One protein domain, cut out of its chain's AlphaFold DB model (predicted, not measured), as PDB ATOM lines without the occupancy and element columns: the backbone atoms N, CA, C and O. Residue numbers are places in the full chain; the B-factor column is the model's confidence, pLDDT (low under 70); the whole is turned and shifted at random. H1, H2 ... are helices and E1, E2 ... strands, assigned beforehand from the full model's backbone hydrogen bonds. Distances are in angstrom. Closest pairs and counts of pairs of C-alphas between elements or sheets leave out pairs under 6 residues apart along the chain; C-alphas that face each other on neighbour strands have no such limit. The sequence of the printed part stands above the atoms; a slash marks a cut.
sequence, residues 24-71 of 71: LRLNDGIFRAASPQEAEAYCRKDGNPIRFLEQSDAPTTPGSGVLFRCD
ATOM      1  N   LEU A  24      20.018 127.237  38.482       93.31
ATOM      2  CA  LEU A  24      18.774 126.592  38.866       93.31
ATOM      3  C   LEU A  24      18.963 125.075  38.849       93.31
ATOM      4  O   LEU A  24      19.328 124.492  37.828       93.31
ATOM      5  N   ARG A  25      18.672 124.421  39.973       93.19
ATOM      6  CA  ARG A  25      18.601 122.962  40.031       93.19
ATOM      7  C   ARG A  25      17.244 122.496  39.514       93.19
ATOM      8  O   ARG A  25      16.210 122.949  39.998       93.19
ATOM      9  N   LEU A  26      17.274 121.604  38.536       91.69
ATOM     10  CA  LEU A  26      16.107 120.945  37.967       91.69
ATOM     11  C   LEU A  26      16.019 119.510  38.521       91.69
ATOM     12  O   LEU A  26      16.639 119.174  39.535       91.69
ATOM     13  N   ASN A  27      15.226 118.665  37.868       87.19
ATOM     14  CA  ASN A  27      15.079 117.259  38.232       87.19
ATOM     15  C   ASN A  27      16.246 116.412  37.698       87.19
ATOM     16  O   ASN A  27      16.995 116.845  36.825       87.19
ATOM     17  N   ASP A  28      16.415 115.206  38.244       87.69
ATOM     18  CA  ASP A  28      17.337 114.177  37.727       87.69
ATOM     19  C   ASP A  28      18.819 114.590  37.655       87.69
ATOM     20  O   ASP A  28      19.596 114.090  36.837       87.69
ATOM     21  N   GLY A  29      19.225 115.510  38.536       92.38
ATOM     22  CA  GLY A  29      20.593 116.031  38.584       92.38
ATOM     23  C   GLY A  29      20.923 117.001  37.450       92.38
ATOM     24  O   GLY A  29      22.093 117.320  37.261       92.38
ATOM     25  N   ILE A  30      19.918 117.464  36.706       95.31
ATOM     26  CA  ILE A  30      20.071 118.473  35.663       95.31
ATOM     27  C   ILE A  30      20.060 119.861  36.300       95.31
ATOM     28  O   ILE A  30      19.302 120.149  37.230       95.31
ATOM     29  N   PHE A  31      20.897 120.737  35.773       95.56
ATOM     30  CA  PHE A  31      21.005 122.125  36.176       95.56
ATOM     31  C   PHE A  31      20.806 123.037  34.968       95.56
ATOM     32  O   PHE A  31      21.004 122.638  33.818       95.56
ATOM     33  N   ARG A  32      20.413 124.278  35.240       95.19
ATOM     34  CA  ARG A  32      20.266 125.340  34.249       95.19
ATOM     35  C   ARG A  32      21.013 126.578  34.712       95.19
ATOM     36  O   ARG A  32      20.856 126.980  35.859       95.19
ATOM     37  N   ALA A  33      21.792 127.191  33.832       95.38
ATOM     38  CA  ALA A  33      22.495 128.447  34.101       95.38
ATOM     39  C   ALA A  33      22.195 129.481  33.013       95.38
ATOM     40  O   ALA A  33      21.740 129.129  31.916       95.38
ATOM     41  N   ALA A  34      22.473 130.754  33.290       92.94
ATOM     42  CA  ALA A  34      22.314 131.805  32.291       92.94
ATOM     43  C   ALA A  34      23.368 131.701  31.174       92.94
ATOM     44  O   ALA A  34      23.094 132.086  30.036       92.94
ATOM     45  N   SER A  35      24.553 131.162  31.481       93.94
ATOM     46  CA  SER A  35      25.666 131.032  30.538       93.94
ATOM     47  C   SER A  35      26.504 129.761  30.758       93.94
ATOM     48  O   SER A  35      26.508 129.202  31.860       93.94
ATOM     49  N   PRO A  36      27.263 129.312  29.736       95.12
ATOM     50  CA  PRO A  36      28.217 128.210  29.874       95.12
ATOM     51  C   PRO A  36      29.257 128.440  30.975       95.12
ATOM     52  O   PRO A  36      29.561 127.526  31.735       95.12
ATOM     53  N   GLN A  37      29.760 129.670  31.111       95.12
ATOM     54  CA  GLN A  37      30.796 130.004  32.093       95.12
ATOM     55  C   GLN A  37      30.293 129.831  33.530       95.12
ATOM     56  O   GLN A  37      31.032 129.383  34.406       95.12
ATOM     57  N   GLU A  38      29.031 130.183  33.782       95.00
ATOM     58  CA  GLU A  38      28.405 129.997  35.089       95.00
ATOM     59  C   GLU A  38      28.191 128.509  35.404       95.00
ATOM     60  O   GLU A  38      28.470 128.072  36.524       95.00
ATOM     61  N   ALA A  39      27.776 127.719  34.410       95.94
ATOM     62  CA  ALA A  39      27.639 126.272  34.539       95.94
ATOM     63  C   ALA A  39      28.982 125.586  34.850       95.94
ATOM     64  O   ALA A  39      29.087 124.798  35.792       95.94
ATOM     65  N   GLU A  40      30.040 125.932  34.112       95.69
ATOM     66  CA  GLU A  40      31.400 125.424  34.341       95.69
ATOM     67  C   GLU A  40      31.908 125.785  35.737       95.69
ATOM     68  O   GLU A  40      32.450 124.941  36.456       95.69
ATOM     69  N   ALA A  41      31.717 127.044  36.146       95.81
ATOM     70  CA  ALA A  41      32.095 127.504  37.474       95.81
ATOM     71  C   ALA A  41      31.338 126.758  38.580       95.81
ATOM     72  O   ALA A  41      31.893 126.577  39.663       95.81
ATOM     73  N   TYR A  42      30.102 126.321  38.326       95.38
ATOM     74  CA  TYR A  42      29.325 125.527  39.268       95.38
ATOM     75  C   TYR A  42      29.909 124.123  39.448       95.38
ATOM     76  O   TYR A  42      30.254 123.777  40.575       95.38
ATOM     77  N   CYS A  43      30.113 123.356  38.370       96.50
ATOM     78  CA  CYS A  43      30.646 121.988  38.486       96.50
ATOM     79  C   CYS A  43      32.079 121.955  39.040       96.50
ATOM     80  O   CYS A  43      32.434 121.079  39.831       96.50
ATOM     81  N   ARG A  44      32.890 122.967  38.706       95.38
ATOM     82  CA  ARG A  44      34.262 123.098  39.210       95.38
ATOM     83  C   ARG A  44      34.370 123.245  40.728       95.38
ATOM     84  O   ARG A  44      35.434 122.928  41.255       95.38
ATOM     85  N   LYS A  45      33.335 123.732  41.428       93.56
ATOM     86  CA  LYS A  45      33.366 123.873  42.899       93.56
ATOM     87  C   LYS A  45      33.581 122.533  43.594       93.56
ATOM     88  O   LYS A  45      34.317 122.482  44.572       93.56
ATOM     89  N   ASP A  46      33.002 121.480  43.028       91.31
ATOM     90  CA  ASP A  46      33.069 120.118  43.557       91.31
ATOM     91  C   ASP A  46      34.073 119.241  42.788       91.31
ATOM     92  O   ASP A  46      34.201 118.053  43.063       91.31
ATOM     93  N   GLY A  47      34.803 119.816  41.824       94.25
ATOM     94  CA  GLY A  47      35.788 119.097  41.009       94.25
ATOM     95  C   GLY A  47      35.189 118.147  39.966       94.25
ATOM     96  O   GLY A  47      35.933 117.366  39.377       94.25
ATOM     97  N   ASN A  48      33.881 118.224  39.712       95.44
ATOM     98  CA  ASN A  48      33.203 117.371  38.739       95.44
ATOM     99  C   ASN A  48      33.324 117.956  37.320       95.44
ATOM    100  O   ASN A  48      33.182 119.176  37.150       95.44
ATOM    101  N   PRO A  49      33.575 117.134  36.285       94.50
ATOM    102  CA  PRO A  49      33.496 117.595  34.910       94.50
ATOM    103  C   PRO A  49      32.075 118.037  34.532       94.50
ATOM    104  O   PRO A  49      31.066 117.584  35.069       94.50
ATOM    105  N   ILE A  50      32.001 118.979  33.593       97.00
ATOM    106  CA  ILE A  50      30.731 119.465  33.062       97.00
ATOM    107  C   ILE A  50      30.321 118.664  31.828       97.00
ATOM    108  O   ILE A  50      31.141 118.371  30.956       97.00
ATOM    109  N   ARG A  51      29.021 118.394  31.714       97.12
ATOM    110  CA  ARG A  51      28.391 117.910  30.487       97.12
ATOM    111  C   ARG A  51      27.214 118.803  30.126       97.12
ATOM    112  O   ARG A  51      26.214 118.828  30.840       97.12
ATOM    113  N   PHE A  52      27.333 119.532  29.022       96.69
ATOM    114  CA  PHE A  52      26.217 120.294  28.469       96.69
ATOM    115  C   PHE A  52      25.182 119.356  27.857       96.69
ATOM    116  O   PHE A  52      25.527 118.302  27.319       96.69
ATOM    117  N   LEU A  53      23.920 119.742  27.986       95.75
ATOM    118  CA  LEU A  53      22.773 118.992  27.506       95.75
ATOM    119  C   LEU A  53      22.011 119.810  26.473       95.75
ATOM    120  O   LEU A  53      21.874 121.030  26.600       95.75
ATOM    121  N   GLU A  54      21.447 119.109  25.502       94.50
ATOM    122  CA  GLU A  54      20.474 119.668  24.578       94.50
ATOM    123  C   GLU A  54      19.073 119.635  25.201       94.50
ATOM    124  O   GLU A  54      18.770 118.848  26.103       94.50
ATOM    125  N   GLN A  55      18.156 120.459  24.689       92.12
ATOM    126  CA  GLN A  55      16.767 120.450  25.169       92.12
ATOM    127  C   GLN A  55      16.094 119.076  24.978       92.12
ATOM    128  O   GLN A  55      15.196 118.726  25.750       92.12
ATOM    129  N   SER A  56      16.540 118.289  23.990       92.88
ATOM    130  CA  SER A  56      16.094 116.910  23.753       92.88
ATOM    131  C   SER A  56      16.494 115.935  24.859       92.88
ATOM    132  O   SER A  56      15.807 114.933  25.039       92.88
ATOM    133  N   ASP A  57      17.556 116.224  25.615       91.50
ATOM    134  CA  ASP A  57      18.002 115.378  26.726       91.50
ATOM    135  C   ASP A  57      17.157 115.603  27.990       91.50
ATOM    136  O   ASP A  57      17.117 114.755  28.879       91.50
ATOM    137  N   ALA A  58      16.465 116.747  28.075       89.88
ATOM    138  CA  ALA A  58      15.647 117.135  29.221       89.88
ATOM    139  C   ALA A  58      14.331 117.821  28.795       89.88
ATOM    140  O   ALA A  58      14.076 118.977  29.162       89.88
ATOM    141  N   PRO A  59      13.457 117.131  28.040       90.31
ATOM    142  CA  PRO A  59      12.291 117.733  27.382       90.31
ATOM    143  C   PRO A  59      11.254 118.301  28.361       90.31
ATOM    144  O   PRO A  59      10.491 119.198  28.015       90.31
ATOM    145  N   THR A  60      11.241 117.812  29.602       89.31
ATOM    146  CA  THR A  60      10.350 118.268  30.679       89.31
ATOM    147  C   THR A  60      10.854 119.518  31.399       89.31
ATOM    148  O   THR A  60      10.178 120.019  32.295       89.31
ATOM    149  N   THR A  61      12.021 120.041  31.017       86.94
ATOM    150  CA  THR A  61      12.630 121.226  31.631       86.94
ATOM    151  C   THR A  61      12.711 122.379  30.629       86.94
ATOM    152  O   THR A  61      13.806 122.761  30.225       86.94
ATOM    153  N   PRO A  62      11.585 122.946  30.162       80.62
ATOM    154  CA  PRO A  62      11.617 124.063  29.224       80.62
ATOM    155  C   PRO A  62      12.165 125.335  29.891       80.62
ATOM    156  O   PRO A  62      11.994 125.552  31.091       80.62
ATOM    157  N   GLY A  63      12.810 126.201  29.110       84.62
ATOM    158  CA  GLY A  63      13.296 127.502  29.577       84.62
ATOM    159  C   GLY A  63      14.444 128.048  28.729       84.62
ATOM    160  O   GLY A  63      14.975 127.349  27.866       84.62
ATOM    161  N   SER A  64      14.868 129.278  29.010       85.56
ATOM    162  CA  SER A  64      16.059 129.904  28.417       85.56
ATOM    163  C   SER A  64      17.337 129.580  29.204       85.56
ATOM    164  O   SER A  64      17.276 129.186  30.365       85.56
ATOM    165  N   GLY A  65      18.505 129.709  28.580       90.50
ATOM    166  CA  GLY A  65      19.795 129.383  29.204       90.50
ATOM    167  C   GLY A  65      20.297 127.981  28.863       90.50
ATOM    168  O   GLY A  65      19.690 127.268  28.065       90.50
ATOM    169  N   VAL A  66      21.430 127.608  29.455       94.75
ATOM    170  CA  VAL A  66      22.138 126.359  29.147       94.75
ATOM    171  C   VAL A  66      21.764 125.266  30.132       94.75
ATOM    172  O   VAL A  66      21.719 125.506  31.339       94.75
ATOM    173  N   LEU A  67      21.506 124.069  29.615       96.38
ATOM    174  CA  LEU A  67      21.281 122.872  30.413       96.38
ATOM    175  C   LEU A  67      22.597 122.120  30.579       96.38
ATOM    176  O   LEU A  67      23.388 122.023  29.641       96.38
ATOM    177  N   PHE A  68      22.844 121.600  31.776       96.88
ATOM    178  CA  PHE A  68      24.072 120.873  32.060       96.88
ATOM    179  C   PHE A  68      23.920 119.897  33.225       96.88
ATOM    180  O   PHE A  68      22.986 119.982  34.026       96.88
ATOM    181  N   ARG A  69      24.873 118.975  33.323       96.56
ATOM    182  CA  ARG A  69      25.112 118.105  34.474       96.56
ATOM    183  C   ARG A  69      26.561 118.225  34.924       96.56
ATOM    184  O   ARG A  69      27.440 118.540  34.122       96.56
ATOM    185  N   CYS A  70      26.772 117.962  36.205       96.12
ATOM    186  CA  CYS A  70      28.090 117.748  36.781       96.12
ATOM    187  C   CYS A  70      28.202 116.245  37.048       96.12
ATOM    188  O   CYS A  70      27.613 115.766  38.019       96.12
ATOM    189  N   ASP A  71      28.839 115.521  36.133       88.94
ATOM    190  CA  ASP A  71      29.011 114.060  36.174       88.94
ATOM    191  C   ASP A  71      30.498 113.733  36.344       88.94
ATOM    192  O   ASP A  71      31.304 114.569  35.888       88.94
TER     193      ASP A  71
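Overview. This is residues 24 to 71 of the 71 residues of an uncharacterized protein of Variovorax sp. OK202 (UniProt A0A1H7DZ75). A small antiparallel sheet of three short strands has one helix, H1, over one of its faces, running along the inner strand E3. A wide loop, residues 54 to 65, makes one end of the longest axis, and the turn after H1 makes the other. The printed part has 48 residues, with three named strands and one named helix in the order E1, H1, E2, E3; the sheet's order is E1, E3, E2. The class is mixed, helices and strands, though under half of the residues are in named elements. The whole is compact, with a radius of gyration of the C-alphas of 9.8 A and spans of 27 by 19 by 15 A.

Arrangement. The inner strand E3, residues 66 to 70, is antiparallel to the edge strand E1, residues 31 to 33, at 133 degrees; N 31 and O 68 are within hydrogen-bond range at 2.8 A. E3 is antiparallel to the other edge strand, E2, residues 50 to 53, at 138 degrees, with N 69 and O 51 at 2.8 A; E2 and E3 form a hairpin. H1, residues 36 to 45, is on the sheet at a height of 8.1 A, over E3 and along the strands, at 17 degrees to E3 on the local plane. The closest C-alphas of H1 and E3 are those of Cys 43 and Cys 70, 5.2 A apart. E1, H1 and E2 form a split strand-helix-strand unit, two strands of one sheet that are not neighbours, with H1 between them along the chain and E3 between them in the sheet, and its crossover is right-handed. With H1 on one face, the sheet and helix make two layers. In H1, 5 of 6 O i to N i+4 pairs are within hydrogen-bond range.

Along the chain. E1 is 6.8 A long and begins at C-alpha 31, (21.005, 122.125, 36.176). H1 is 14.7 A long, E2 9.7 A, and E3 13.0 A, ending at C-alpha 70, (28.090, 117.748, 36.781).

Size, cuts and confidence. The C-alphas farthest apart, those of Gly 47 and Thr 60, are 27.5 A apart. The printed part has no cut, the link from E2 to E3 is long, and no printed residue is under 70 in pLDDT.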